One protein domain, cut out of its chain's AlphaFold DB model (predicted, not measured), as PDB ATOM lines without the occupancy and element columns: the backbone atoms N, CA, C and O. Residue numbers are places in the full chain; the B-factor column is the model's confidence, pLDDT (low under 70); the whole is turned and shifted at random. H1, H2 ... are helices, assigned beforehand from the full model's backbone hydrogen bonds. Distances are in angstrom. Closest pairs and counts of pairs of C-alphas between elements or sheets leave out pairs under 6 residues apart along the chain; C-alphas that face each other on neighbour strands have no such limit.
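This is residues 205 to 271 of the 271 residues of the protein "Retrovirus-related Pol polyprotein from transposon TNT 1-94" of Vitis vinifera (UniProt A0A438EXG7). This domain has little regular structure: two helices, H1 and H2, meet end to end at a steep corner, and a long unnamed tail runs from H2 out to Gly 250 and folds back in an open loop. Residues 230 to 256 stick out from a small body. The printed part has 67 residues, H1 then H2, no named strand, class all helix with 22 residues in named elements; it is only just loose, close to extended, with a radius of gyration of the C-alphas of 15.9 A, a rod of 51 by 25 by 18 A.

Look at H1, residues 216 to 221, and H2, residues 223 to 238: they only just touch, only at the corner by their tight link, with 3 pairs of C-alphas within 8 A. H2 touches with residues 225 to 226 alone; the closest C-alphas, of Leu 220 and Lys 226, are 5.2 A apart. Their lines stand at a steep tilt of 59 degrees, opposite ways. In H1 and H2 every O i to N i+4 pair is within hydrogen-bond range.

Find C-alpha 216 at (198.677, 171.972, 162.125), where H1 begins its 8.7 A. H2 runs 22.2 A to C-alpha 238 at (214.746, 184.194, 151.957).

The C-alphas of Gly 250 and Asp 267, the two farthest apart, are 51.6 A apart. The printed part has no cut; pLDDT is under 70 at residues 205 to 210, 266 to 268 and 271.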
ATOM      1  N   ASN A 205     190.467 185.933 181.863       69.31
ATOM      2  CA  ASN A 205     189.475 185.397 180.937       69.31
ATOM      3  C   ASN A 205     189.778 185.833 179.492       69.31
ATOM      4  O   ASN A 205     189.752 184.991 178.600       69.31
ATOM      5  N   GLN A 206     190.146 187.101 179.259       67.38
ATOM      6  CA  GLN A 206     190.584 187.595 177.946       67.38
ATOM      7  C   GLN A 206     191.816 186.846 177.420       67.38
ATOM      8  O   GLN A 206     191.788 186.408 176.273       67.38
ATOM      9  N   LEU A 207     192.843 186.603 178.242       63.88
ATOM     10  CA  LEU A 207     193.994 185.776 177.847       63.88
ATOM     11  C   LEU A 207     193.582 184.354 177.438       63.88
ATOM     12  O   LEU A 207     194.137 183.809 176.488       63.88
ATOM     13  N   SER A 208     192.580 183.769 178.102       61.59
ATOM     14  CA  SER A 208     192.049 182.450 177.729       61.59
ATOM     15  C   SER A 208     191.172 182.443 176.465       61.59
ATOM     16  O   SER A 208     190.819 181.364 175.997       61.59
ATOM     17  N   THR A 209     190.822 183.603 175.883       65.00
ATOM     18  CA  THR A 209     190.025 183.642 174.637       65.00
ATOM     19  C   THR A 209     190.815 183.262 173.390       65.00
ATOM     20  O   THR A 209     190.212 182.849 172.400       65.00
ATOM     21  N   VAL A 210     192.146 183.384 173.413       68.69
ATOM     22  CA  VAL A 210     192.980 183.039 172.261       68.69
ATOM     23  C   VAL A 210     193.281 181.545 172.309       68.69
ATOM     24  O   VAL A 210     194.198 181.100 172.998       68.69
ATOM     25  N   ALA A 211     192.485 180.761 171.582       73.38
ATOM     26  CA  ALA A 211     192.723 179.334 171.423       73.38
ATOM     27  C   ALA A 211     194.057 179.101 170.693       73.38
ATOM     28  O   ALA A 211     194.238 179.520 169.546       73.38
ATOM     29  N   ILE A 212     194.995 178.437 171.369       82.50
ATOM     30  CA  ILE A 212     196.259 178.001 170.771       82.50
ATOM     31  C   ILE A 212     196.011 176.637 170.113       82.50
ATOM     32  O   ILE A 212     195.619 175.704 170.819       82.50
ATOM     33  N   PRO A 213     196.227 176.497 168.793       84.56
ATOM     34  CA  PRO A 213     195.984 175.248 168.093       84.56
ATOM     35  C   PRO A 213     196.999 174.184 168.519       84.56
ATOM     36  O   PRO A 213     198.201 174.437 168.602       84.56
ATOM     37  N   ASN A 214     196.521 172.965 168.751       80.50
ATOM     38  CA  ASN A 214     197.356 171.825 169.138       80.50
ATOM     39  C   ASN A 214     197.812 170.992 167.926       80.50
ATOM     40  O   ASN A 214     198.736 170.179 168.038       80.50
ATOM     41  N   SER A 215     197.185 171.212 166.764       83.25
ATOM     42  CA  SER A 215     197.473 170.553 165.487       83.25
ATOM     43  C   SER A 215     197.667 171.565 164.355       83.25
ATOM     44  O   SER A 215     197.014 172.607 164.308       83.25
ATOM     45  N   VAL A 216     198.498 171.208 163.373       83.88
ATOM     46  CA  VAL A 216     198.677 171.972 162.125       83.88
ATOM     47  C   VAL A 216     197.354 172.134 161.367       83.88
ATOM     48  O   VAL A 216     197.112 173.169 160.757       83.88
ATOM     49  N   GLN A 217     196.465 171.140 161.429       84.38
ATOM     50  CA  GLN A 217     195.148 171.194 160.776       84.38
ATOM     51  C   GLN A 217     194.235 172.259 161.405       84.38
ATOM     52  O   GLN A 217     193.503 172.942 160.695       84.38
ATOM     53  N   GLU A 218     194.313 172.415 162.727       84.50
ATOM     54  CA  GLU A 218     193.577 173.422 163.498       84.50
ATOM     55  C   GLU A 218     194.146 174.825 163.230       84.50
ATOM     56  O   GLU A 218     193.398 175.755 162.941       84.50
ATOM     57  N   ALA A 219     195.477 174.956 163.201       86.44
ATOM     58  CA  ALA A 219     196.159 176.199 162.845       86.44
ATOM     59  C   ALA A 219     195.857 176.659 161.405       86.44
ATOM     60  O   ALA A 219     195.648 177.842 161.163       86.44
ATOM     61  N   LEU A 220     195.790 175.739 160.436       86.44
ATOM     62  CA  LEU A 220     195.484 176.069 159.038       86.44
ATOM     63  C   LEU A 220     194.019 176.470 158.797       86.44
ATOM     64  O   LEU A 220     193.730 177.057 157.749       86.44
ATOM     65  N   ALA A 221     193.113 176.165 159.733       87.75
ATOM     66  CA  ALA A 221     191.720 176.603 159.682       87.75
ATOM     67  C   ALA A 221     191.553 178.084 160.073       87.75
ATOM     68  O   ALA A 221     190.630 178.738 159.585       87.75
ATOM     69  N   ASP A 222     192.453 178.635 160.897       85.56
ATOM     70  CA  ASP A 222     192.468 180.058 161.244       85.56
ATOM     71  C   ASP A 222     193.350 180.854 160.253       85.56
ATOM     72  O   ASP A 222     194.543 180.560 160.094       85.56
ATOM     73  N   PRO A 223     192.819 181.898 159.584       88.75
ATOM     74  CA  PRO A 223     193.610 182.722 158.674       88.75
ATOM     75  C   PRO A 223     194.794 183.442 159.343       88.75
ATOM     76  O   PRO A 223     195.769 183.725 158.649       88.75
ATOM     77  N   ARG A 224     194.750 183.725 160.655       86.06
ATOM     78  CA  ARG A 224     195.828 184.405 161.397       86.06
ATOM     79  C   ARG A 224     197.034 183.490 161.571       86.06
ATOM     80  O   ARG A 224     198.136 183.827 161.146       86.06
ATOM     81  N   TRP A 225     196.805 182.288 162.102       88.25
ATOM     82  CA  TRP A 225     197.843 181.267 162.244       88.25
ATOM     83  C   TRP A 225     198.417 180.861 160.881       88.25
ATOM     84  O   TRP A 225     199.634 180.759 160.724       88.25
ATOM     85  N   LYS A 226     197.565 180.738 159.854       89.56
ATOM     86  CA  LYS A 226     198.010 180.522 158.473       89.56
ATOM     87  C   LYS A 226     198.866 181.674 157.930       89.56
ATOM     88  O   LYS A 226     199.806 181.407 157.184       89.56
ATOM     89  N   ALA A 227     198.573 182.934 158.254       88.94
ATOM     90  CA  ALA A 227     199.402 184.068 157.837       88.94
ATOM     91  C   ALA A 227     200.807 183.986 158.460       88.94
ATOM     92  O   ALA A 227     201.784 183.968 157.712       88.94
ATOM     93  N   ALA A 228     200.891 183.802 159.781       89.31
ATOM     94  CA  ALA A 228     202.154 183.660 160.509       89.31
ATOM     95  C   ALA A 228     203.004 182.474 160.008       89.31
ATOM     96  O   ALA A 228     204.197 182.622 159.749       89.31
ATOM     97  N   MET A 229     202.393 181.304 159.767       90.06
ATOM     98  CA  MET A 229     203.098 180.145 159.192       90.06
ATOM     99  C   MET A 229     203.676 180.427 157.794       90.06
ATOM    100  O   MET A 229     204.762 179.952 157.464       90.06
ATOM    101  N   ASN A 230     202.960 181.186 156.957       89.62
ATOM    102  CA  ASN A 230     203.440 181.557 155.625       89.62
ATOM    103  C   ASN A 230     204.544 182.620 155.677       89.62
ATOM    104  O   ASN A 230     205.396 182.645 154.791       89.62
ATOM    105  N   GLU A 231     204.522 183.511 156.666       89.38
ATOM    106  CA  GLU A 231     205.591 184.483 156.890       89.38
ATOM    107  C   GLU A 231     206.883 183.793 157.327       89.38
ATOM    108  O   GLU A 231     207.926 184.031 156.719       89.38
ATOM    109  N   GLU A 232     206.806 182.846 158.263       88.12
ATOM    110  CA  GLU A 232     207.977 182.076 158.688       88.12
ATOM    111  C   GLU A 232     208.517 181.168 157.569       88.12
ATOM    112  O   GLU A 232     209.721 181.079 157.349       88.12
ATOM    113  N   MET A 233     207.647 180.562 156.752       88.31
ATOM    114  CA  MET A 233     208.106 179.821 155.570       88.31
ATOM    115  C   MET A 233     208.865 180.723 154.577       88.31
ATOM    116  O   MET A 233     209.890 180.318 154.025       88.31
ATOM    117  N   LYS A 234     208.407 181.968 154.375       88.44
ATOM    118  CA  LYS A 234     209.102 182.958 153.534       88.44
ATOM    119  C   LYS A 234     210.408 183.445 154.160       88.44
ATOM    120  O   LYS A 234     211.353 183.701 153.416       88.44
ATOM    121  N   SER A 235     210.475 183.589 155.487       86.12
ATOM    122  CA  SER A 235     211.694 184.005 156.196       86.12
ATOM    123  C   SER A 235     212.805 182.964 155.995       86.12
ATOM    124  O   SER A 235     213.915 183.311 155.587       86.12
ATOM    125  N   LEU A 236     212.468 181.677 156.134       85.94
ATOM    126  CA  LEU A 236     213.378 180.552 155.906       85.94
ATOM    127  C   LEU A 236     213.838 180.443 154.444       85.94
ATOM    128  O   LEU A 236     215.032 180.247 154.203       85.94
ATOM    129  N   GLN A 237     212.920 180.612 153.482       85.75
ATOM    130  CA  GLN A 237     213.238 180.636 152.044       85.75
ATOM    131  C   GLN A 237     214.170 181.798 151.678       85.75
ATOM    132  O   GLN A 237     215.146 181.596 150.964       85.75
ATOM    133  N   LYS A 238     213.908 183.006 152.193       88.44
ATOM    134  CA  LYS A 238     214.746 184.194 151.957       88.44
ATOM    135  C   LYS A 238     216.168 184.030 152.502       88.44
ATOM    136  O   LYS A 238     217.097 184.608 151.948       88.44
ATOM    137  N   ASN A 239     216.321 183.279 153.589       88.25
ATOM    138  CA  ASN A 239     217.610 183.040 154.228       88.25
ATOM    139  C   ASN A 239     218.364 181.829 153.639       88.25
ATOM    140  O   ASN A 239     219.412 181.482 154.172       88.25
ATOM    141  N   GLU A 240     217.823 181.166 152.604       85.06
ATOM    142  CA  GLU A 240     218.409 179.981 151.942       85.06
ATOM    143  C   GLU A 240     218.822 178.869 152.937       85.06
ATOM    144  O   GLU A 240     219.777 178.124 152.740       85.06
ATOM    145  N   THR A 241     218.082 178.756 154.046       77.50
ATOM    146  CA  THR A 241     218.444 177.896 155.194       77.50
ATOM    147  C   THR A 241     218.208 176.402 154.975       77.50
ATOM    148  O   THR A 241     218.601 175.592 155.816       77.50
ATOM    149  N   TRP A 242     217.557 176.021 153.877       79.81
ATOM    150  CA  TRP A 242     217.248 174.637 153.540       79.81
ATOM    151  C   TRP A 242     217.150 174.443 152.025       79.81
ATOM    152  O   TRP A 242     216.665 175.311 151.301       79.81
ATOM    153  N   GLU A 243     217.562 173.263 151.566       81.44
ATOM    154  CA  GLU A 243     217.368 172.776 150.200       81.44
ATOM    155  C   GLU A 243     216.431 171.560 150.241       81.44
ATOM    156  O   GLU A 243     216.504 170.738 151.161       81.44
ATOM    157  N   LEU A 244     215.527 171.441 149.266       81.62
ATOM    158  CA  LEU A 244     214.648 170.279 149.160       81.62
ATOM    159  C   LEU A 244     215.396 169.127 148.481       81.62
ATOM    160  O   LEU A 244     215.528 169.104 147.262       81.62
ATOM    161  N   VAL A 245     215.845 168.159 149.277       84.25
ATOM    162  CA  VAL A 245     216.548 166.961 148.799       84.25
ATOM    163  C   VAL A 245     215.649 165.734 148.961       84.25
ATOM    164  O   VAL A 245     214.965 165.586 149.976       84.25
ATOM    165  N   GLU A 246     215.645 164.842 147.968       83.69
ATOM    166  CA  GLU A 246     214.939 163.559 148.060       83.69
ATOM    167  C   GLU A 246     215.486 162.703 149.212       83.69
ATOM    168  O   GLU A 246     216.682 162.716 149.510       83.69
ATOM    169  N   CYS A 247     214.614 161.944 149.883       80.25
ATOM    170  CA  CYS A 247     215.021 161.129 151.026       80.25
ATOM    171  C   CYS A 247     215.999 160.021 150.584       80.25
ATOM    172  O   CYS A 247     215.604 159.153 149.800       80.25
ATOM    173  N   PRO A 248     217.250 159.987 151.091       85.62
ATOM    174  CA  PRO A 248     218.207 158.960 150.696       85.62
ATOM    175  C   PRO A 248     217.737 157.568 151.127       85.62
ATOM    176  O   PRO A 248     217.368 157.358 152.288       85.62
ATOM    177  N   SER A 249     217.794 156.606 150.203       83.25
ATOM    178  CA  SER A 249     217.321 155.238 150.440       83.25
ATOM    179  C   SER A 249     217.934 154.617 151.705       83.25
ATOM    180  O   SER A 249     219.129 154.751 151.983       83.25
ATOM    181  N   GLY A 250     217.095 153.956 152.506       86.62
ATOM    182  CA  GLY A 250     217.493 153.312 153.760       86.62
ATOM    183  C   GLY A 250     217.749 154.252 154.948       86.62
ATOM    184  O   GLY A 250     218.236 153.791 155.983       86.62
ATOM    185  N   LYS A 251     217.442 155.556 154.854       83.56
ATOM    186  CA  LYS A 251     217.528 156.496 155.989       83.56
ATOM    187  C   LYS A 251     216.153 156.792 156.590       83.56
ATOM    188  O   LYS A 251     215.162 156.927 155.883       83.56
ATOM    189  N   LYS A 252     216.098 156.921 157.920       81.75
ATOM    190  CA  LYS A 252     214.914 157.428 158.628       81.75
ATOM    191  C   LYS A 252     214.927 158.955 158.594       81.75
ATOM    192  O   LYS A 252     215.947 159.559 158.923       81.75
ATOM    193  N   LEU A 253     213.801 159.558 158.222       79.81
ATOM    194  CA  LEU A 253     213.603 161.004 158.297       79.81
ATOM    195  C   LEU A 253     213.595 161.468 159.761       79.81
ATOM    196  O   LEU A 253     213.006 160.813 160.621       79.81
ATOM    197  N   VAL A 254     214.219 162.614 160.032       79.88
ATOM    198  CA  VAL A 254     214.065 163.317 161.311       79.88
ATOM    199  C   VAL A 254     212.775 164.128 161.235       79.88
ATOM    200  O   VAL A 254     212.614 164.952 160.338       79.88
ATOM    201  N   GLY A 255     211.843 163.877 162.155       78.31
ATOM    202  CA  GLY A 255     210.581 164.611 162.207       78.31
ATOM    203  C   GLY A 255     210.778 166.067 162.631       78.31
ATOM    204  O   GLY A 255     211.563 166.359 163.533       78.31
ATOM    205  N   CYS A 256     210.018 166.974 162.021       77.50
ATOM    206  CA  CYS A 256     209.855 168.353 162.473       77.50
ATOM    207  C   CYS A 256     208.399 168.590 162.907       77.50
ATOM    208  O   CYS A 256     207.475 167.936 162.420       77.50
ATOM    209  N   ARG A 257     208.182 169.512 163.851       80.62
ATOM    210  CA  ARG A 257     206.853 169.836 164.386       80.62
ATOM    211  C   ARG A 257     206.705 171.345 164.552       80.62
ATOM    212  O   ARG A 257     207.587 171.991 165.107       80.62
ATOM    213  N   TRP A 258     205.561 171.877 164.130       81.69
ATOM    214  CA  TRP A 258     205.165 173.251 164.433       81.69
ATOM    215  C   TRP A 258     204.747 173.386 165.900       81.69
ATOM    216  O   TRP A 258     203.973 172.574 166.413       81.69
ATOM    217  N   ILE A 259     205.257 174.426 166.557       82.50
ATOM    218  CA  ILE A 259     204.882 174.833 167.912       82.50
ATOM    219  C   ILE A 259     204.251 176.219 167.799       82.50
ATOM    220  O   ILE A 259     204.848 177.120 167.214       82.50
ATOM    221  N   TYR A 260     203.047 176.377 168.341       83.81
ATOM    222  CA  TYR A 260     202.267 177.607 168.241       83.81
ATOM    223  C   TYR A 260     202.319 178.377 169.561       83.81
ATOM    224  O   TYR A 260     202.020 177.829 170.622       83.81
ATOM    225  N   THR A 261     202.701 179.650 169.497       82.56
ATOM    226  CA  THR A 261     202.761 180.558 170.647       82.56
ATOM    227  C   THR A 261     202.224 181.924 170.241       82.56
ATOM    228  O   THR A 261     202.534 182.428 169.165       82.56
ATOM    229  N   VAL A 262     201.385 182.521 171.088       81.62
ATOM    230  CA  VAL A 262     200.879 183.882 170.872       81.62
ATOM    231  C   VAL A 262     201.916 184.857 171.411       81.62
ATOM    232  O   VAL A 262     202.269 184.784 172.591       81.62
ATOM    233  N   LYS A 263     202.390 185.768 170.563       77.88
ATOM    234  CA  LYS A 263     203.206 186.906 170.982       77.88
ATOM    235  C   LYS A 263     202.320 188.135 171.150       77.88
ATOM    236  O   LYS A 263     201.337 188.310 170.433       77.88
ATOM    237  N   TYR A 264     202.678 188.963 172.124       74.62
ATOM    238  CA  TYR A 264     202.004 190.222 172.403       74.62
ATOM    239  C   TYR A 264     203.013 191.361 172.324       74.62
ATOM    240  O   TYR A 264     204.103 191.275 172.896       74.62
ATOM    241  N   ASN A 265     202.618 192.435 171.654       73.50
ATOM    242  CA  ASN A 265     203.354 193.686 171.614       73.50
ATOM    243  C   ASN A 265     203.282 194.409 172.971       73.50
ATOM    244  O   ASN A 265     202.453 194.103 173.830       73.50
ATOM    245  N   ALA A 266     204.136 195.417 173.164       63.75
ATOM    246  CA  ALA A 266     204.203 196.186 174.413       63.75
ATOM    247  C   ALA A 266     202.919 196.984 174.742       63.75
ATOM    248  O   ALA A 266     202.741 197.412 175.880       63.75
ATOM    249  N   ASP A 267     202.027 197.174 173.765       66.19
ATOM    250  CA  ASP A 267     200.700 197.784 173.919       66.19
ATOM    251  C   ASP A 267     199.587 196.766 174.258       66.19
ATOM    252  O   ASP A 267     198.447 197.156 174.507       66.19
ATOM    253  N   GLY A 268     199.907 195.466 174.291       59.72
ATOM    254  CA  GLY A 268     198.959 194.375 174.517       59.72
ATOM    255  C   GLY A 268     198.223 193.885 173.264       59.72
ATOM    256  O   GLY A 268     197.361 193.013 173.387       59.72
ATOM    257  N   SER A 269     198.543 194.401 172.072       72.19
ATOM    258  CA  SER A 269     198.066 193.830 170.806       72.19
ATOM    259  C   SER A 269     198.755 192.493 170.499       72.19
ATOM    260  O   SER A 269     199.840 192.214 171.010       72.19
ATOM    261  N   ILE A 270     198.114 191.649 169.686       74.25
ATOM    262  CA  ILE A 270     198.716 190.410 169.167       74.25
ATOM    263  C   ILE A 270     199.552 190.768 167.934       74.25
ATOM    264  O   ILE A 270     199.082 191.549 167.103       74.25
ATOM    265  N   GLU A 271     200.764 190.212 167.857       61.97
ATOM    266  CA  GLU A 271     201.683 190.300 166.705       61.97
ATOM    267  C   GLU A 271     201.185 189.449 165.519       61.97
ATOM    268  O   GLU A 271     200.821 188.272 165.752       61.97
TER     269      GLU A 271